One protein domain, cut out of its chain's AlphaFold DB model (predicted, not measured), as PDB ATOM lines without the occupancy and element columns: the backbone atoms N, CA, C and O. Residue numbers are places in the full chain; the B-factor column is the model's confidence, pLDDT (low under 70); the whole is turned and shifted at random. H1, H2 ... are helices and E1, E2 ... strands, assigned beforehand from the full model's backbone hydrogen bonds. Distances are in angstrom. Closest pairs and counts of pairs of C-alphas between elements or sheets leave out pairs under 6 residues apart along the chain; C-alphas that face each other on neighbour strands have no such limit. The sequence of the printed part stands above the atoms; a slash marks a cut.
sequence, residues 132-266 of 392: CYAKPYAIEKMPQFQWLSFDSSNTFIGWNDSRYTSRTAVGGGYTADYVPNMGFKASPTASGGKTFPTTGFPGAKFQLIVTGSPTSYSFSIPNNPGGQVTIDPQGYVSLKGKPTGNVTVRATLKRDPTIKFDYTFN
ATOM      1  N   CYS A 132     -41.376 -42.138  50.030       95.38
ATOM      2  CA  CYS A 132     -42.200 -43.120  50.715       95.38
ATOM      3  C   CYS A 132     -41.761 -44.538  50.404       95.38
ATOM      4  O   CYS A 132     -41.510 -45.329  51.314       95.38
ATOM      5  N   TYR A 133     -41.604 -44.836  49.116       97.62
ATOM      6  CA  TYR A 133     -41.250 -46.169  48.660       97.62
ATOM      7  C   TYR A 133     -40.319 -46.119  47.456       97.62
ATOM      8  O   TYR A 133     -40.332 -45.168  46.677       97.62
ATOM      9  N   ALA A 134     -39.542 -47.176  47.283       98.44
ATOM     10  CA  ALA A 134     -38.832 -47.492  46.062       98.44
ATOM     11  C   ALA A 134     -39.469 -48.752  45.461       98.44
ATOM     12  O   ALA A 134     -39.390 -49.843  46.029       98.44
ATOM     13  N   LYS A 135     -40.136 -48.578  44.321       98.50
ATOM     14  CA  LYS A 135     -40.972 -49.577  43.656       98.50
ATOM     15  C   LYS A 135     -40.238 -50.187  42.459       98.50
ATOM     16  O   LYS A 135     -40.150 -49.522  41.425       98.50
ATOM     17  N   PRO A 136     -39.717 -51.425  42.544       98.50
ATOM     18  CA  PRO A 136     -39.175 -52.119  41.378       98.50
ATOM     19  C   PRO A 136     -40.182 -52.151  40.222       98.50
ATOM     20  O   PRO A 136     -41.371 -52.390  40.440       98.50
ATOM     21  N   TYR A 137     -39.708 -51.945  38.992       98.25
ATOM     22  CA  TYR A 137     -40.575 -51.876  37.807       98.25
ATOM     23  C   TYR A 137     -41.335 -53.189  37.534       98.25
ATOM     24  O   TYR A 137     -42.443 -53.160  36.997       98.25
ATOM     25  N   ALA A 138     -40.817 -54.329  38.010       98.06
ATOM     26  CA  ALA A 138     -41.517 -55.613  37.983       98.06
ATOM     27  C   ALA A 138     -42.904 -55.572  38.647       98.06
ATOM     28  O   ALA A 138     -43.823 -56.212  38.151       98.06
ATOM     29  N   ILE A 139     -43.097 -54.771  39.704       98.19
ATOM     30  CA  ILE A 139     -44.399 -54.645  40.384       98.19
ATOM     31  C   ILE A 139     -45.445 -53.996  39.466       98.19
ATOM     32  O   ILE A 139     -46.626 -54.312  39.554       98.19
ATOM     33  N   GLU A 140     -45.036 -53.075  38.592       96.44
ATOM     34  CA  GLU A 140     -45.943 -52.437  37.632       96.44
ATOM     35  C   GLU A 140     -46.277 -53.367  36.465       96.44
ATOM     36  O   GLU A 140     -47.424 -53.420  36.028       96.44
ATOM     37  N   LYS A 141     -45.278 -54.091  35.951       97.25
ATOM     38  CA  LYS A 141     -45.449 -54.948  34.772       97.25
ATOM     39  C   LYS A 141     -46.109 -56.279  35.082       97.25
ATOM     40  O   LYS A 141     -46.908 -56.746  34.280       97.25
ATOM     41  N   MET A 142     -45.788 -56.855  36.233       97.00
ATOM     42  CA  MET A 142     -46.269 -58.157  36.676       97.00
ATOM     43  C   MET A 142     -46.779 -58.068  38.122       97.00
ATOM     44  O   MET A 142     -46.220 -58.699  39.023       97.00
ATOM     45  N   PRO A 143     -47.843 -57.283  38.386       97.25
ATOM     46  CA  PRO A 143     -48.376 -57.105  39.736       97.25
ATOM     47  C   PRO A 143     -48.845 -58.417  40.372       97.25
ATOM     48  O   PRO A 143     -48.900 -58.502  41.594       97.25
ATOM     49  N   GLN A 144     -49.149 -59.450  39.586       97.25
ATOM     50  CA  GLN A 144     -49.528 -60.781  40.059       97.25
ATOM     51  C   GLN A 144     -48.351 -61.625  40.588       97.25
ATOM     52  O   GLN A 144     -48.602 -62.656  41.201       97.25
ATOM     53  N   PHE A 145     -47.096 -61.197  40.392       97.31
ATOM     54  CA  PHE A 145     -45.889 -61.953  40.759       97.31
ATOM     55  C   PHE A 145     -44.952 -61.152  41.682       97.31
ATOM     56  O   PHE A 145     -43.803 -60.864  41.351       97.31
ATOM     57  N   GLN A 146     -45.450 -60.744  42.854       98.00
ATOM     58  CA  GLN A 146     -44.690 -59.916  43.799       98.00
ATOM     59  C   GLN A 146     -43.973 -60.743  44.867       98.00
ATOM     60  O   GLN A 146     -42.799 -60.489  45.135       98.00
ATOM     61  N   TRP A 147     -44.641 -61.736  45.464       98.38
ATOM     62  CA  TRP A 147     -44.017 -62.674  46.403       98.38
ATOM     63  C   TRP A 147     -44.592 -64.086  46.282       98.38
ATOM     64  O   TRP A 147     -45.755 -64.276  45.924       98.38
ATOM     65  N   LEU A 148     -43.765 -65.069  46.628       98.50
ATOM     66  CA  LEU A 148     -44.143 -66.477  46.685       98.50
ATOM     67  C   LEU A 148     -44.814 -66.798  48.018       98.50
ATOM     68  O   LEU A 148     -44.336 -66.377  49.073       98.50
ATOM     69  N   SER A 149     -45.899 -67.561  47.969       98.56
ATOM     70  CA  SER A 149     -46.694 -67.961  49.128       98.56
ATOM     71  C   SER A 149     -46.496 -69.445  49.409       98.56
ATOM     72  O   SER A 149     -46.816 -70.282  48.564       98.56
ATOM     73  N   PHE A 150     -45.990 -69.761  50.599       98.19
ATOM     74  CA  PHE A 150     -45.863 -71.129  51.097       98.19
ATOM     75  C   PHE A 150     -46.661 -71.278  52.388       98.19
ATOM     76  O   PHE A 150     -46.667 -70.371  53.224       98.19
ATOM     77  N   ASP A 151     -47.331 -72.414  52.549       96.94
ATOM     78  CA  ASP A 151     -48.007 -72.740  53.800       96.94
ATOM     79  C   ASP A 151     -47.039 -73.248  54.882       96.94
ATOM     80  O   ASP A 151     -45.831 -73.377  54.678       96.94
ATOM     81  N   SER A 152     -47.574 -73.554  56.066       94.88
ATOM     82  CA  SER A 152     -46.793 -74.089  57.188       94.88
ATOM     83  C   SER A 152     -46.170 -75.462  56.915       94.88
ATOM     84  O   SER A 152     -45.288 -75.883  57.659       94.88
ATOM     85  N   SER A 153     -46.633 -76.161  55.878       95.62
ATOM     86  CA  SER A 153     -46.104 -77.448  55.426       95.62
ATOM     87  C   SER A 153     -45.069 -77.272  54.306       95.62
ATOM     88  O   SER A 153     -44.678 -78.257  53.685       95.62
ATOM     89  N   ASN A 154     -44.626 -76.035  54.037       95.44
ATOM     90  CA  ASN A 154     -43.706 -75.672  52.957       95.44
ATOM     91  C   ASN A 154     -44.221 -76.059  51.557       95.44
ATOM     92  O   ASN A 154     -43.431 -76.349  50.654       95.44
ATOM     93  N   THR A 155     -45.542 -76.082  51.373       96.00
ATOM     94  CA  THR A 155     -46.174 -76.321  50.071       96.00
ATOM     95  C   THR A 155     -46.420 -74.992  49.377       96.00
ATOM     96  O   THR A 155     -46.925 -74.051  49.992       96.00
ATOM     97  N   PHE A 156     -46.059 -74.903  48.096       97.44
ATOM     98  CA  PHE A 156     -46.321 -73.714  47.296       97.44
ATOM     99  C   PHE A 156     -47.825 -73.555  47.054       97.44
ATOM    100  O   PHE A 156     -48.478 -74.436  46.498       97.44
ATOM    101  N   ILE A 157     -48.368 -72.419  47.480       98.00
ATOM    102  CA  ILE A 157     -49.791 -72.084  47.346       98.00
ATOM    103  C   ILE A 157     -50.040 -71.233  46.102       98.00
ATOM    104  O   ILE A 157     -51.097 -71.322  45.481       98.00
ATOM    105  N   GLY A 158     -49.069 -70.400  45.733       97.94
ATOM    106  CA  GLY A 158     -49.188 -69.474  44.618       97.94
ATOM    107  C   GLY A 158     -48.425 -68.178  44.855       97.94
ATOM    108  O   GLY A 158     -47.594 -68.057  45.754       97.94
ATOM    109  N   TRP A 159     -48.732 -67.182  44.034       98.25
ATOM    110  CA  TRP A 159     -48.216 -65.830  44.197       98.25
ATOM    111  C   TRP A 159     -49.227 -64.947  44.918       98.25
ATOM    112  O   TRP A 159     -50.434 -65.082  44.722       98.25
ATOM    113  N   ASN A 160     -48.718 -64.000  45.701       98.06
ATOM    114  CA  ASN A 160     -49.490 -62.907  46.286       98.06
ATOM    115  C   ASN A 160     -50.653 -63.305  47.219       98.06
ATOM    116  O   ASN A 160     -51.602 -62.532  47.386       98.06
ATOM    117  N   ASP A 161     -50.609 -64.477  47.852       97.88
ATOM    118  CA  ASP A 161     -51.632 -64.848  48.825       97.88
ATOM    119  C   ASP A 161     -51.384 -64.105  50.145       97.88
ATOM    120  O   ASP A 161     -50.369 -64.288  50.823       97.88
ATOM    121  N   SER A 162     -52.322 -63.231  50.515       96.88
ATOM    122  CA  SER A 162     -52.217 -62.364  51.695       96.88
ATOM    123  C   SER A 162     -52.214 -63.125  53.022       96.88
ATOM    124  O   SER A 162     -51.848 -62.552  54.048       96.88
ATOM    125  N   ARG A 163     -52.579 -64.414  53.019       97.12
ATOM    126  CA  ARG A 163     -52.498 -65.289  54.195       97.12
ATOM    127  C   ARG A 163     -51.074 -65.794  54.448       97.12
ATOM    128  O   ARG A 163     -50.774 -66.195  55.568       97.12
ATOM    129  N   TYR A 164     -50.200 -65.749  53.439       97.75
ATOM    130  CA  TYR A 164     -48.864 -66.350  53.460       97.75
ATOM    131  C   TYR A 164     -47.791 -65.318  53.080       97.75
ATOM    132  O   TYR A 164     -47.223 -65.319  51.988       97.75
ATOM    133  N   THR A 165     -47.523 -64.400  54.008       97.62
ATOM    134  CA  THR A 165     -46.609 -63.257  53.812       97.62
ATOM    135  C   THR A 165     -45.275 -63.414  54.540       97.62
ATOM    136  O   THR A 165     -44.337 -62.655  54.296       97.62
ATOM    137  N   SER A 166     -45.172 -64.403  55.428       97.25
ATOM    138  CA  SER A 166     -43.980 -64.666  56.236       97.25
ATOM    139  C   SER A 166     -43.057 -65.678  55.567       97.25
ATOM    140  O   SER A 166     -43.510 -66.594  54.886       97.25
ATOM    141  N   ARG A 167     -41.751 -65.527  55.803       97.44
ATOM    142  CA  ARG A 167     -40.736 -66.485  55.354       97.44
ATOM    143  C   ARG A 167     -40.922 -67.839  56.042       97.44
ATOM    144  O   ARG A 167     -41.037 -67.898  57.264       97.44
ATOM    145  N   THR A 168     -40.875 -68.908  55.255       97.31
ATOM    146  CA  THR A 168     -40.900 -70.306  55.709       97.31
ATOM    147  C   THR A 168     -39.506 -70.942  55.622       97.31
ATOM    148  O   THR A 168     -38.531 -70.274  55.257       97.31
ATOM    149  N   ALA A 169     -39.393 -72.242  55.923       96.75
ATOM    150  CA  ALA A 169     -38.136 -72.981  55.781       96.75
ATOM    151  C   ALA A 169     -37.652 -73.060  54.322       96.75
ATOM    152  O   ALA A 169     -36.459 -73.224  54.093       96.75
ATOM    153  N   VAL A 170     -38.556 -72.871  53.355       97.50
ATOM    154  CA  VAL A 170     -38.269 -72.884  51.908       97.50
ATOM    155  C   VAL A 170     -38.293 -71.487  51.281       97.50
ATOM    156  O   VAL A 170     -38.254 -71.330  50.062       97.50
ATOM    157  N   GLY A 171     -38.326 -70.446  52.118       97.81
ATOM    158  CA  GLY A 171     -38.349 -69.051  51.687       97.81
ATOM    159  C   GLY A 171     -39.765 -68.500  51.526       97.81
ATOM    160  O   GLY A 171     -40.621 -68.716  52.391       97.81
ATOM    161  N   GLY A 172     -39.989 -67.726  50.461       98.00
ATOM    162  CA  GLY A 172     -41.236 -66.996  50.222       98.00
ATOM    163  C   GLY A 172     -41.493 -65.839  51.187       98.00
ATOM    164  O   GLY A 172     -40.677 -65.524  52.058       98.00
ATOM    165  N   GLY A 173     -42.628 -65.170  51.006       98.38
ATOM    166  CA  GLY A 173     -43.004 -63.993  51.781       98.38
ATOM    167  C   GLY A 173     -42.080 -62.791  51.563       98.38
ATOM    168  O   GLY A 173     -41.370 -62.673  50.556       98.38
ATOM    169  N   TYR A 174     -42.098 -61.871  52.521       98.50
ATOM    170  CA  TYR A 174     -41.339 -60.628  52.458       98.50
ATOM    171  C   TYR A 174     -41.017 -60.061  53.847       98.50
ATOM    172  O   TYR A 174     -41.656 -60.397  54.841       98.50
ATOM    173  N   THR A 175     -39.996 -59.206  53.939       97.94
ATOM    174  CA  THR A 175     -39.641 -58.529  55.198       97.94
ATOM    175  C   THR A 175     -40.584 -57.363  55.507       97.94
ATOM    176  O   THR A 175     -41.274 -56.853  54.630       97.94
ATOM    177  N   ALA A 176     -40.551 -56.859  56.745       96.75
ATOM    178  CA  ALA A 176     -41.349 -55.703  57.173       96.75
ATOM    179  C   ALA A 176     -41.056 -54.390  56.408       96.75
ATOM    180  O   ALA A 176     -41.795 -53.412  56.558       96.75
ATOM    181  N   ASP A 177     -39.984 -54.348  55.611       97.56
ATOM    182  CA  ASP A 177     -39.641 -53.204  54.762       97.56
ATOM    183  C   ASP A 177     -40.307 -53.257  53.388       97.56
ATOM    184  O   ASP A 177     -40.327 -52.244  52.693       97.56
ATOM    185  N   TYR A 178     -40.857 -54.402  52.991       98.06
ATOM    186  CA  TYR A 178     -41.603 -54.541  51.750       98.06
ATOM    187  C   TYR A 178     -43.093 -54.292  51.996       98.06
ATOM    188  O   TYR A 178     -43.691 -54.829  52.928       98.06
ATOM    189  N   VAL A 179     -43.699 -53.481  51.139       96.81
ATOM    190  CA  VAL A 179     -45.120 -53.149  51.144       96.81
ATOM    191  C   VAL A 179     -45.699 -53.571  49.794       96.81
ATOM    192  O   VAL A 179     -45.288 -53.020  48.764       96.81
ATOM    193  N   PRO A 180     -46.635 -54.541  49.761       96.50
ATOM    194  CA  PRO A 180     -47.281 -54.972  48.526       96.50
ATOM    195  C   PRO A 180     -47.788 -53.792  47.691       96.50
ATOM    196  O   PRO A 180     -48.301 -52.810  48.222       96.50
ATOM    197  N   ASN A 181     -47.618 -53.881  46.373       95.62
ATOM    198  CA  ASN A 181     -47.927 -52.864  45.360       95.62
ATOM    199  C   ASN A 181     -47.091 -51.569  45.413       95.62
ATOM    200  O   ASN A 181     -47.066 -50.834  44.418       95.62
ATOM    201  N   MET A 182     -46.371 -51.308  46.508       95.81
ATOM    202  CA  MET A 182     -45.570 -50.093  46.711       95.81
ATOM    203  C   MET A 182     -44.057 -50.349  46.663       95.81
ATOM    204  O   MET A 182     -43.301 -49.439  46.337       95.81
ATOM    205  N   GLY A 183     -43.602 -51.582  46.905       97.81
ATOM    206  CA  GLY A 183     -42.183 -51.944  46.908       97.81
ATOM    207  C   GLY A 183     -41.548 -51.784  48.284       97.81
ATOM    208  O   GLY A 183     -42.168 -52.102  49.291       97.81
ATOM    209  N   PHE A 184     -40.298 -51.334  48.349       98.50
ATOM    210  CA  PHE A 184     -39.589 -51.182  49.621       98.50
ATOM    211  C   PHE A 184     -39.800 -49.799  50.224       98.50
ATOM    212  O   PHE A 184     -39.792 -48.809  49.500       98.50
ATOM    213  N   LYS A 185     -39.935 -49.707  51.547       97.50
ATOM    214  CA  LYS A 185     -39.952 -48.433  52.277       97.50
ATOM    215  C   LYS A 185     -38.687 -47.631  51.977       97.50
ATOM    216  O   LYS A 185     -37.585 -48.174  52.002       97.50
ATOM    217  N   ALA A 186     -38.845 -46.328  51.753       96.75
ATOM    218  CA  ALA A 186     -37.718 -45.432  51.516       96.75
ATOM    219  C   ALA A 186     -36.841 -45.236  52.770       96.75
ATOM    220  O   ALA A 186     -35.646 -44.977  52.656       96.75
ATOM    221  N   SER A 187     -37.429 -45.405  53.959       94.19
ATOM    222  CA  SER A 187     -36.727 -45.462  55.245       94.19
ATOM    223  C   SER A 187     -36.940 -46.846  55.879       94.19
ATOM    224  O   SER A 187     -37.878 -47.036  56.661       94.19
ATOM    225  N   PRO A 188     -36.160 -47.858  55.466       95.94
ATOM    226  CA  PRO A 188     -36.303 -49.224  55.953       95.94
ATOM    227  C   PRO A 188     -35.782 -49.374  57.389       95.94
ATOM    228  O   PRO A 188     -34.829 -48.722  57.805       95.94
ATOM    229  N   THR A 189     -36.391 -50.289  58.136       94.50
ATOM    230  CA  THR A 189     -36.097 -50.563  59.555       94.50
ATOM    231  C   THR A 189     -35.613 -51.990  59.800       94.50
ATOM    232  O   THR A 189     -34.878 -52.230  60.755       94.50
ATOM    233  N   ALA A 190     -35.954 -52.936  58.921       94.38
ATOM    234  CA  ALA A 190     -35.559 -54.343  59.020       94.38
ATOM    235  C   ALA A 190     -34.294 -54.685  58.203       94.38
ATOM    236  O   ALA A 190     -33.784 -55.800  58.289       94.38
ATOM    237  N   SER A 191     -33.766 -53.733  57.427       93.56
ATOM    238  CA  SER A 191     -32.687 -53.955  56.449       93.56
ATOM    239  C   SER A 191     -31.285 -53.562  56.937       93.56
ATOM    240  O   SER A 191     -30.372 -53.371  56.133       93.56
ATOM    241  N   GLY A 192     -31.089 -53.408  58.252       90.00
ATOM    242  CA  GLY A 192     -29.770 -53.129  58.843       90.00
ATOM    243  C   GLY A 192     -29.133 -51.817  58.361       90.00
ATOM    244  O   GLY A 192     -27.925 -51.763  58.153       90.00
ATOM    245  N   GLY A 193     -29.949 -50.785  58.123       89.94
ATOM    246  CA  GLY A 193     -29.501 -49.477  57.630       89.94
ATOM    247  C   GLY A 193     -29.258 -49.394  56.118       89.94
ATOM    248  O   GLY A 193     -28.835 -48.349  55.631       89.94
ATOM    249  N   LYS A 194     -29.522 -50.467  55.361       95.00
ATOM    250  CA  LYS A 194     -29.424 -50.477  53.893       95.00
ATOM    251  C   LYS A 194     -30.709 -49.958  53.253       95.00
ATOM    252  O   LYS A 194     -31.795 -50.334  53.679       95.00
ATOM    253  N   THR A 195     -30.581 -49.182  52.181       96.81
ATOM    254  CA  THR A 195     -31.687 -48.720  51.328       96.81
ATOM    255  C   THR A 195     -31.677 -49.453  49.989       96.81
ATOM    256  O   THR A 195     -30.617 -49.778  49.451       96.81
ATOM    257  N   PHE A 196     -32.860 -49.724  49.438       98.50
ATOM    258  CA  PHE A 196     -32.967 -50.336  48.117       98.50
ATOM    259  C   PHE A 196     -32.565 -49.330  47.018       98.50
ATOM    260  O   PHE A 196     -32.972 -48.171  47.073       98.50
ATOM    261  N   PRO A 197     -31.879 -49.745  45.952       98.44
ATOM    262  CA  PRO A 197     -31.240 -51.041  45.785       98.44
ATOM    263  C   PRO A 197     -29.812 -51.074  46.354       98.44
ATOM    264  O   PRO A 197     -29.084 -50.076  46.321       98.44
ATOM    265  N   THR A 198     -29.395 -52.258  46.809       98.00
ATOM    266  CA  THR A 198     -27.989 -52.563  47.131       98.00
ATOM    267  C   THR A 198     -27.297 -53.370  46.035       98.00
ATOM    268  O   THR A 198     -26.064 -53.447  45.983       98.00
ATOM    269  N   THR A 199     -28.091 -53.929  45.125       98.25
ATOM    270  CA  THR A 199     -27.675 -54.710  43.960       98.25
ATOM    271  C   THR A 199     -28.105 -54.023  42.663       98.25
ATOM    272  O   THR A 199     -28.895 -53.083  42.679       98.25
ATOM    273  N   GLY A 200     -27.624 -54.468  41.508       97.94
ATOM    274  CA  GLY A 200     -28.074 -53.906  40.239       97.94
ATOM    275  C   GLY A 200     -27.665 -54.714  39.022       97.94
ATOM    276  O   GLY A 200     -26.923 -55.690  39.112       97.94
ATOM    277  N   PHE A 201     -28.184 -54.290  37.878       98.12
ATOM    278  CA  PHE A 201     -27.852 -54.808  36.558       98.12
ATOM    279  C   PHE A 201     -28.144 -53.733  35.498       98.12
ATOM    280  O   PHE A 201     -28.951 -52.828  35.754       98.12
ATOM    281  N   PRO A 202     -27.523 -53.796  34.305       97.12
ATOM    282  CA  PRO A 202     -27.851 -52.893  33.208       97.12
ATOM    283  C   PRO A 202     -29.337 -52.983  32.838       97.12
ATOM    284  O   PRO A 202     -29.864 -54.071  32.616       97.12
ATOM    285  N   GLY A 203     -30.018 -51.838  32.795       97.06
ATOM    286  CA  GLY A 203     -31.450 -51.758  32.497       97.06
ATOM    287  C   GLY A 203     -32.366 -51.918  33.714       97.06
ATOM    288  O   GLY A 203     -33.587 -51.829  33.564       97.06
ATOM    289  N   ALA A 204     -31.817 -52.109  34.920       98.44
ATOM    290  CA  ALA A 204     -32.611 -52.127  36.145       98.44
ATOM    291  C   ALA A 204     -33.355 -50.793  36.329       98.44
ATOM    292  O   ALA A 204     -32.784 -49.711  36.151       98.44
ATOM    293  N   LYS A 205     -34.641 -50.869  36.683       98.44
ATOM    294  CA  LYS A 205     -35.540 -49.711  36.776       98.44
ATOM    295  C   LYS A 205     -36.446 -49.807  38.000       98.44
ATOM    296  O   LYS A 205     -36.981 -50.873  38.309       98.44
ATOM    297  N   PHE A 206     -36.641 -48.692  38.691       98.75
ATOM    298  CA  PHE A 206     -37.591 -48.580  39.797       98.75
ATOM    299  C   PHE A 206     -38.164 -47.167  39.875       98.75
ATOM    300  O   PHE A 206     -37.556 -46.226  39.378       98.75
ATOM    301  N   GLN A 207     -39.330 -47.010  40.490       98.56
ATOM    302  CA  GLN A 207     -39.942 -45.712  40.738       98.56
ATOM    303  C   GLN A 207     -39.734 -45.297  42.191       98.56
ATOM    304  O   GLN A 207     -39.989 -46.079  43.104       98.56
ATOM    305  N   LEU A 208     -39.313 -44.058  42.415       98.44
ATOM    306  CA  LEU A 208     -39.394 -43.435  43.727       98.44
ATOM    307  C   LEU A 208     -40.789 -42.839  43.915       98.44
ATOM    308  O   LEU A 208     -41.178 -41.895  43.232       98.44
ATOM    309  N   ILE A 209     -41.533 -43.406  44.858       95.94
ATOM    310  CA  ILE A 209     -42.847 -42.926  45.268       95.94
ATOM    311  C   ILE A 209     -42.644 -41.852  46.332       95.94
ATOM    312  O   ILE A 209     -41.932 -42.072  47.313       95.94
ATOM    313  N   VAL A 210     -43.266 -40.696  46.137       93.75
ATOM    314  CA  VAL A 210     -43.185 -39.524  47.019       93.75
ATOM    315  C   VAL A 210     -44.546 -39.226  47.636       93.75
ATOM    316  O   VAL A 210     -45.565 -39.710  47.151       93.75
ATOM    317  N   THR A 211     -44.574 -38.403  48.681       90.38
ATOM    318  CA  THR A 211     -45.812 -37.813  49.208       90.38
ATOM    319  C   THR A 211     -46.593 -37.086  48.107       90.38
ATOM    320  O   THR A 211     -46.071 -36.157  47.481       90.38
ATOM    321  N   GLY A 212     -47.862 -37.449  47.910       84.19
ATOM    322  CA  GLY A 212     -48.717 -36.884  46.867       84.19
ATOM    323  C   GLY A 212     -48.272 -37.237  45.443       84.19
ATOM    324  O   GLY A 212     -47.717 -38.301  45.182       84.19
ATOM    325  N   SER A 213     -48.540 -36.344  44.487       85.12
ATOM    326  CA  SER A 213     -48.209 -36.598  43.078       85.12
ATOM    327  C   SER A 213     -46.724 -36.342  42.772       85.12
ATOM    328  O   SER A 213     -46.224 -35.263  43.110       85.12
ATOM    329  N   PRO A 214     -46.026 -37.222  42.019       90.62
ATOM    330  CA  PRO A 214     -44.667 -36.947  41.542       90.62
ATOM    331  C   PRO A 214     -44.595 -35.688  40.664       90.62
ATOM    332  O   PRO A 214     -43.574 -35.006  40.641       90.62
ATOM    333  N   THR A 215     -45.694 -35.304  40.001       91.12
ATOM    334  CA  THR A 215     -45.743 -34.095  39.160       91.12
ATOM    335  C   THR A 215     -45.590 -32.798  39.955       91.12
ATOM    336  O   THR A 215     -45.239 -31.773  39.361       91.12
ATOM    337  N   SER A 216     -45.816 -32.829  41.272       89.81
ATOM    338  CA  SER A 216     -45.614 -31.689  42.173       89.81
ATOM    339  C   SER A 216     -44.132 -31.405  42.455       89.81
ATOM    340  O   SER A 216     -43.814 -30.348  43.004       89.81
ATOM    341  N   TYR A 217     -43.221 -32.290  42.037       94.88
ATOM    342  CA  TYR A 217     -41.785 -32.182  42.286       94.88
ATOM    343  C   TYR A 217     -40.985 -32.077  40.986       94.88
ATOM    344  O   TYR A 217     -41.424 -32.488  39.909       94.88
ATOM    345  N   SER A 218     -39.796 -31.490  41.082       97.75
ATOM    346  CA  SER A 218     -38.716 -31.673  40.117       97.75
ATOM    347  C   SER A 218     -37.682 -32.632  40.702       97.75
ATOM    348  O   SER A 218     -37.296 -32.520  41.868       97.75
ATOM    349  N   PHE A 219     -37.243 -33.591  39.890       98.56
ATOM    350  CA  PHE A 219     -36.258 -34.590  40.284       98.56
ATOM    351  C   PHE A 219     -34.881 -34.258  39.711       98.56
ATOM    352  O   PHE A 219     -34.758 -33.773  38.588       98.56
ATOM    353  N   SER A 220     -33.835 -34.519  40.490       98.38
ATOM    354  CA  SER A 220     -32.436 -34.353  40.083       98.38
ATOM    355  C   SER A 220     -31.546 -35.390  40.767       98.38
ATOM    356  O   SER A 220     -31.965 -36.027  41.731       98.38
ATOM    357  N   ILE A 221     -30.313 -35.563  40.284       98.56
ATOM    358  CA  ILE A 221     -29.328 -36.474  40.882       98.56
ATOM    359  C   ILE A 221     -28.103 -35.655  41.308       98.56
ATOM    360  O   ILE A 221     -27.156 -35.537  40.532       98.56
ATOM    361  N   PRO A 222     -28.108 -35.035  42.506       98.31
ATOM    362  CA  PRO A 222     -26.979 -34.233  42.984       98.31
ATOM    363  C   PRO A 222     -25.670 -35.021  43.142       98.31
ATOM    364  O   PRO A 222     -24.603 -34.414  43.151       98.31
ATOM    365  N   ASN A 223     -25.735 -36.347  43.277       98.56
ATOM    366  CA  ASN A 223     -24.560 -37.206  43.370       98.56
ATOM    367  C   ASN A 223     -24.766 -38.472  42.524       98.56
ATOM    368  O   ASN A 223     -25.631 -39.289  42.838       98.56
ATOM    369  N   ASN A 224     -23.985 -38.612  41.449       98.12
ATOM    370  CA  ASN A 224     -24.101 -39.687  40.456       98.12
ATOM    371  C   ASN A 224     -22.714 -40.247  40.082       98.12
ATOM    372  O   ASN A 224     -22.231 -40.018  38.968       98.12
ATOM    373  N   PRO A 225     -22.016 -40.920  41.010       97.69
ATOM    374  CA  PRO A 225     -20.670 -41.422  40.760       97.69
ATOM    375  C   PRO A 225     -20.673 -42.452  39.619       97.69
ATOM    376  O   PRO A 225     -21.383 -43.457  39.661       97.69
ATOM    377  N   GLY A 226     -19.890 -42.171  38.573       95.00
ATOM    378  CA  GLY A 226     -19.846 -42.953  37.332       95.00
ATOM    379  C   GLY A 226     -20.864 -42.532  36.263       95.00
ATOM    380  O   GLY A 226     -20.765 -42.995  35.129       95.00
ATOM    381  N   GLY A 227     -21.819 -41.648  36.581       97.12
ATOM    382  CA  GLY A 227     -22.777 -41.098  35.611       97.12
ATOM    383  C   GLY A 227     -23.751 -42.124  35.025       97.12
ATOM    384  O   GLY A 227     -24.298 -41.902  33.950       97.12
ATOM    385  N   GLN A 228     -23.945 -43.258  35.704       96.81
ATOM    386  CA  GLN A 228     -24.684 -44.408  35.173       96.81
ATOM    387  C   GLN A 228     -26.159 -44.461  35.589       96.81
ATOM    388  O   GLN A 228     -26.863 -45.412  35.248       96.81
ATOM    389  N   VAL A 229     -26.637 -43.466  36.336       98.50
ATOM    390  CA  VAL A 229     -28.029 -43.394  36.793       98.50
ATOM    391  C   VAL A 229     -28.744 -42.212  36.157       98.50
ATOM    392  O   VAL A 229     -28.196 -41.115  36.082       98.50
ATOM    393  N   THR A 230     -29.987 -42.427  35.738       98.56
ATOM    394  CA  THR A 230     -30.889 -41.377  35.247       98.56
ATOM    395  C   THR A 230     -32.186 -41.376  36.042       98.56
ATOM    396  O   THR A 230     -32.597 -42.426  36.536       98.56
ATOM    397  N   ILE A 231     -32.854 -40.225  36.122       98.50
ATOM    398  CA  ILE A 231     -34.200 -40.096  36.687       98.50
ATOM    399  C   ILE A 231     -35.100 -39.294  35.748       98.50
ATOM    400  O   ILE A 231     -34.642 -38.317  35.152       98.50
ATOM    401  N   ASP A 232     -36.358 -39.708  35.611       97.75
ATOM    402  CA  ASP A 232     -37.367 -38.998  34.821       97.75
ATOM    403  C   ASP A 232     -38.316 -38.135  35.693       97.75
ATOM    404  O   ASP A 232     -38.294 -38.220  36.926       97.75
ATOM    405  N   PRO A 233     -39.160 -37.277  35.086       96.44
ATOM    406  CA  PRO A 233     -40.104 -36.433  35.826       96.44
ATOM    407  C   PRO A 233     -41.179 -37.189  36.621       96.44
ATOM    408  O   PRO A 233     -41.848 -36.582  37.455       96.44
ATOM    409  N   GLN A 234     -41.376 -38.482  36.359       96.12
ATOM    410  CA  GLN A 234     -42.318 -39.352  37.061       96.12
ATOM    411  C   GLN A 234     -41.656 -40.098  38.232       96.12
ATOM    412  O   GLN A 234     -42.328 -40.862  38.931       96.12
ATOM    413  N   GLY A 235     -40.362 -39.861  38.469       97.69
ATOM    414  CA  GLY A 235     -39.598 -40.463  39.552       97.69
ATOM    415  C   GLY A 235     -39.020 -41.836  39.211       97.69
ATOM    416  O   GLY A 235     -38.565 -42.529  40.123       97.69
ATOM    417  N   TYR A 236     -39.016 -42.262  37.942       98.50
ATOM    418  CA  TYR A 236     -38.352 -43.509  37.570       98.50
ATOM    419  C   TYR A 236     -36.848 -43.327  37.504       98.50
ATOM    420  O   TYR A 236     -36.323 -42.589  36.672       98.50
ATOM    421  N   VAL A 237     -36.155 -44.085  38.341       98.75
ATOM    422  CA  VAL A 237     -34.710 -44.245  38.341       98.75
ATOM    423  C   VAL A 237     -34.349 -45.426  37.446       98.75
ATOM    424  O   VAL A 237     -34.911 -46.513  37.582       98.75
ATOM    425  N   SER A 238     -33.408 -45.225  36.524       98.50
ATOM    426  CA  SER A 238     -32.867 -46.284  35.660       98.50
ATOM    427  C   SER A 238     -31.359 -46.404  35.841       98.50
ATOM    428  O   SER A 238     -30.654 -45.393  35.820       98.50
ATOM    429  N   LEU A 239     -30.864 -47.634  35.987       98.25
ATOM    430  CA  LEU A 239     -29.440 -47.949  36.076       98.25
ATOM    431  C   LEU A 239     -28.944 -48.397  34.695       98.25
ATOM    432  O   LEU A 239     -29.260 -49.488  34.227       98.25
ATOM    433  N   LYS A 240     -28.185 -47.539  34.009       95.94
ATOM    434  CA  LYS A 240     -27.607 -47.832  32.686       95.94
ATOM    435  C   LYS A 240     -26.281 -48.595  32.777       95.94
ATOM    436  O   LYS A 240     -25.920 -49.300  31.843       95.94
ATOM    437  N   GLY A 241     -25.615 -48.517  33.923       95.62
ATOM    438  CA  GLY A 241     -24.359 -49.194  34.230       95.62
ATOM    439  C   GLY A 241     -24.063 -49.145  35.730       95.62
ATOM    440  O   GLY A 241     -24.831 -48.554  36.492       95.62
ATOM    441  N   LYS A 242     -22.955 -49.765  36.153       96.00
ATOM    442  CA  LYS A 242     -22.577 -49.883  37.568       96.00
ATOM    443  C   LYS A 242     -22.135 -48.525  38.124       96.00
ATOM    444  O   LYS A 242     -21.123 -47.996  37.659       96.00
ATOM    445  N   PRO A 243     -22.835 -47.947  39.115       96.56
ATOM    446  CA  PRO A 243     -22.329 -46.783  39.834       96.56
ATOM    447  C   PRO A 243     -21.045 -47.131  40.588       96.56
ATOM    448  O   PRO A 243     -20.826 -48.286  40.945       96.56
ATOM    449  N   THR A 244     -20.203 -46.140  40.876       96.25
ATOM    450  CA  THR A 244     -18.950 -46.355  41.632       96.25
ATOM    451  C   THR A 244     -19.063 -46.000  43.118       96.25
ATOM    452  O   THR A 244     -18.073 -46.040  43.844       96.25
ATOM    453  N   GLY A 245     -20.267 -45.672  43.595       96.69
ATOM    454  CA  GLY A 245     -20.533 -45.351  44.994       96.69
ATOM    455  C   GLY A 245     -22.000 -45.010  45.246       96.69
ATOM    456  O   GLY A 245     -22.874 -45.352  44.450       96.69
ATOM    457  N   ASN A 246     -22.258 -44.310  46.353       98.25
ATOM    458  CA  ASN A 246     -23.599 -43.848  46.716       98.25
ATOM    459  C   ASN A 246     -24.174 -42.941  45.623       98.25
ATOM    460  O   ASN A 246     -23.518 -41.991  45.207       98.25
ATOM    461  N   VAL A 247     -25.417 -43.186  45.221       98.69
ATOM    462  CA  VAL A 247     -26.190 -42.321  44.327       98.69
ATOM    463  C   VAL A 247     -27.240 -41.611  45.163       98.69
ATOM    464  O   VAL A 247     -27.930 -42.252  45.952       98.69
ATOM    465  N   THR A 248     -27.373 -40.297  44.989       98.75
ATOM    466  CA  THR A 248     -28.392 -39.503  45.685       98.75
ATOM    467  C   THR A 248     -29.320 -38.866  44.673       98.75
ATOM    468  O   THR A 248     -28.880 -38.064  43.851       98.75
ATOM    469  N   VAL A 249     -30.602 -39.198  44.775       98.75
ATOM    470  CA  VAL A 249     -31.698 -38.533  44.075       98.75
ATOM    471  C   VAL A 249     -32.296 -37.476  44.995       98.75
ATOM    472  O   VAL A 249     -32.483 -37.725  46.181       98.75
ATOM    473  N   ARG A 250     -32.640 -36.316  44.441       98.69
ATOM    474  CA  ARG A 250     -33.314 -35.225  45.143       98.69
ATOM    475  C   ARG A 250     -34.653 -34.921  44.499       98.69
ATOM    476  O   ARG A 250     -34.709 -34.698  43.289       98.69
ATOM    477  N   ALA A 251     -35.692 -34.840  45.322       98.31
ATOM    478  CA  ALA A 251     -36.963 -34.229  44.963       98.31
ATOM    479  C   ALA A 251     -37.016 -32.805  45.527       98.31
ATOM    480  O   ALA A 251     -36.755 -32.586  46.711       98.31
ATOM    481  N   THR A 252     -37.365 -31.843  44.676       97.06
ATOM    482  CA  THR A 252     -37.576 -30.439  45.045       97.06
ATOM    483  C   THR A 252     -39.026 -30.080  44.757       97.06
ATOM    484  O   THR A 252     -39.510 -30.296  43.644       97.06
ATOM    485  N   LEU A 253     -39.746 -29.552  45.743       92.75
ATOM    486  CA  LEU A 253     -41.148 -29.180  45.568       92.75
ATOM    487  C   LEU A 253     -41.259 -27.969  44.626       92.75
ATOM    488  O   LEU A 253     -40.597 -26.955  44.823       92.75
ATOM    489  N   LYS A 254     -42.105 -28.045  43.590       92.44
ATOM    490  CA  LYS A 254     -42.196 -26.979  42.571       92.44
ATOM    491  C   LYS A 254     -42.778 -25.673  43.108       92.44
ATOM    492  O   LYS A 254     -42.311 -24.607  42.724       92.44
ATOM    493  N   ARG A 255     -43.797 -25.759  43.972       86.75
ATOM    494  CA  ARG A 255     -44.456 -24.575  44.556       86.75
ATOM    495  C   ARG A 255     -43.598 -23.855  45.597       86.75
ATOM    496  O   ARG A 255     -43.786 -22.667  45.810       86.75
ATOM    497  N   ASP A 256     -42.671 -24.576  46.221       88.75
ATOM    498  CA  ASP A 256     -41.713 -24.031  47.178       88.75
ATOM    499  C   ASP A 256     -40.368 -24.766  47.041       88.75
ATOM    500  O   ASP A 256     -40.151 -25.806  47.672       88.75
ATOM    501  N   PRO A 257     -39.447 -24.232  46.219       92.81
ATOM    502  CA  PRO A 257     -38.151 -24.854  45.967       92.81
ATOM    503  C   PRO A 257     -37.217 -24.929  47.183       92.81
ATOM    504  O   PRO A 257     -36.152 -25.546  47.091       92.81
ATOM    505  N   THR A 258     -37.566 -24.302  48.313       91.44
ATOM    506  CA  THR A 258     -36.797 -24.448  49.557       91.44
ATOM    507  C   THR A 258     -36.989 -25.834  50.179       91.44
ATOM    508  O   THR A 258     -36.075 -26.354  50.829       91.44
ATOM    509  N   ILE A 259     -38.131 -26.477  49.908       90.69
ATOM    510  CA  ILE A 259     -38.449 -27.830  50.358       90.69
ATOM    511  C   ILE A 259     -37.809 -28.841  49.405       90.69
ATOM    512  O   ILE A 259     -38.252 -29.057  48.274       90.69
ATOM    513  N   LYS A 260     -36.761 -29.494  49.907       95.00
ATOM    514  CA  LYS A 260     -36.019 -30.559  49.230       95.00
ATOM    515  C   LYS A 260     -35.750 -31.718  50.178       95.00
ATOM    516  O   LYS A 260     -35.502 -31.507  51.366       95.00
ATOM    517  N   PHE A 261     -35.766 -32.926  49.641       95.81
ATOM    518  CA  PHE A 261     -35.441 -34.141  50.378       95.81
ATOM    519  C   PHE A 261     -34.777 -35.153  49.447       95.81
ATOM    520  O   PHE A 261     -34.990 -35.143  48.230       95.81
ATOM    521  N   ASP A 262     -33.938 -35.996  50.039       98.06
ATOM    522  CA  ASP A 262     -32.998 -36.845  49.320       98.06
ATOM    523  C   ASP A 262     -33.290 -38.326  49.572       98.06
ATOM    524  O   ASP A 262     -33.693 -38.720  50.667       98.06
ATOM    525  N   TYR A 263     -33.049 -39.143  48.551       98.44
ATOM    526  CA  TYR A 263     -33.007 -40.595  48.630       98.44
ATOM    527  C   TYR A 263     -31.633 -41.072  48.181       98.44
ATOM    528  O   TYR A 263     -31.237 -40.841  47.035       98.44
ATOM    529  N   THR A 264     -30.908 -41.742  49.074       98.44
ATOM    530  CA  THR A 264     -29.572 -42.271  48.787       98.44
ATOM    531  C   THR A 264     -29.593 -43.790  48.795       98.44
ATOM    532  O   THR A 264     -30.117 -44.396  49.726       98.44
ATOM    533  N   PHE A 265     -28.988 -44.400  47.777       98.19
ATOM    534  CA  PHE A 265     -28.826 -45.848  47.641       98.19
ATOM    535  C   PHE A 265     -27.439 -46.187  47.080       98.19
ATOM    536  O   PHE A 265     -26.729 -45.308  46.584       98.19
ATOM    537  N   ASN A 266     -27.028 -47.453  47.174       97.44
ATOM    538  CA  ASN A 266     -25.699 -47.888  46.745       97.44
ATOM    539  C   ASN A 266     -25.744 -49.298  46.129       97.44
ATOM    540  O   ASN A 266     -25.601 -50.283  46.855       97.44
TER     541      ASN A 266
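Overview. This is residues 132 to 266 of the 392 residues of an uncharacterized protein of Gilliamella apicola (UniProt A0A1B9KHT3). A sandwich of two sheets, only partly face to face, makes one end of an elongated domain, and a small lobe of the hairpin E2 and E3 with long unnamed loops makes the other end. The larger sheet, E4 E1 E5 E8 E7 in order, reaches past the smaller one, E6 E9 E10, with E4 and E1 on the side toward the lobe, and the short helix H1 lies beside its strands. The printed part has 135 residues, with one named helix and ten named strands, E1 H1 E2 E3 E4 E5 E6 E7 E8 E9 E10 along the chain; the three sheets are antiparallel and the class is mostly strand, though under half of the residues are in named elements. It is compact, with a radius of gyration of the C-alphas of 16.5 A, and spans 53 by 32 by 28 A.

Arrangement. E1, residues 132 to 136, is antiparallel to E5, residues 204 to 210, with N 135 and O 207 2.8 A apart. H1, residues 137 to 141, is on this sheet at a height of 7.0 A, over none of its strands, and its O i to N i+4 pair is within hydrogen-bond range. E2, residues 148 to 150, and E3, residues 156 to 159, form a hairpin, N 149 to O 158 being 2.8 A; E3 is apart from E1. E4, residues 183 to 185, is the edge strand beside E1, N 184 to O 134 being 2.9 A. E8, residues 236 to 239, is the next neighbour of E5, N 237 to O 206 being 2.8 A, and forms a hairpin with the edge strand E7, residues 229 to 231, N 230 to O 238 being 3.0 A. In the second sheet E9, residues 247 to 253, is the inner strand: N 250 and O 220 of E6, residues 217 to 223, are 2.8 A apart, and N 263 of E10, residues 260 to 265, and O 249 are 2.8 A apart. The sandwich, two sheets face to face, has best planes 11 degrees apart and strands at 35 degrees; the closest C-alphas of E6 and E7 are those of Phe 219 and Ile 231, 6.9 A.

Along the chain. E1 begins at C-alpha 132 (-42.200, -43.120, 50.715). E5 is 19.7 A long, E6 18.0 A, E9 19.9 A and E10 17.0 A, ending at C-alpha 265 (-28.826, -45.848, 47.641).

Size, cuts and confidence. The farthest C-alphas, of Ser 153 and Asp 256, are 54.2 A apart. The links E3 to E4 and E4 to E5 are long. The printed part has no cut, and no printed residue is under 70 in pLDDT.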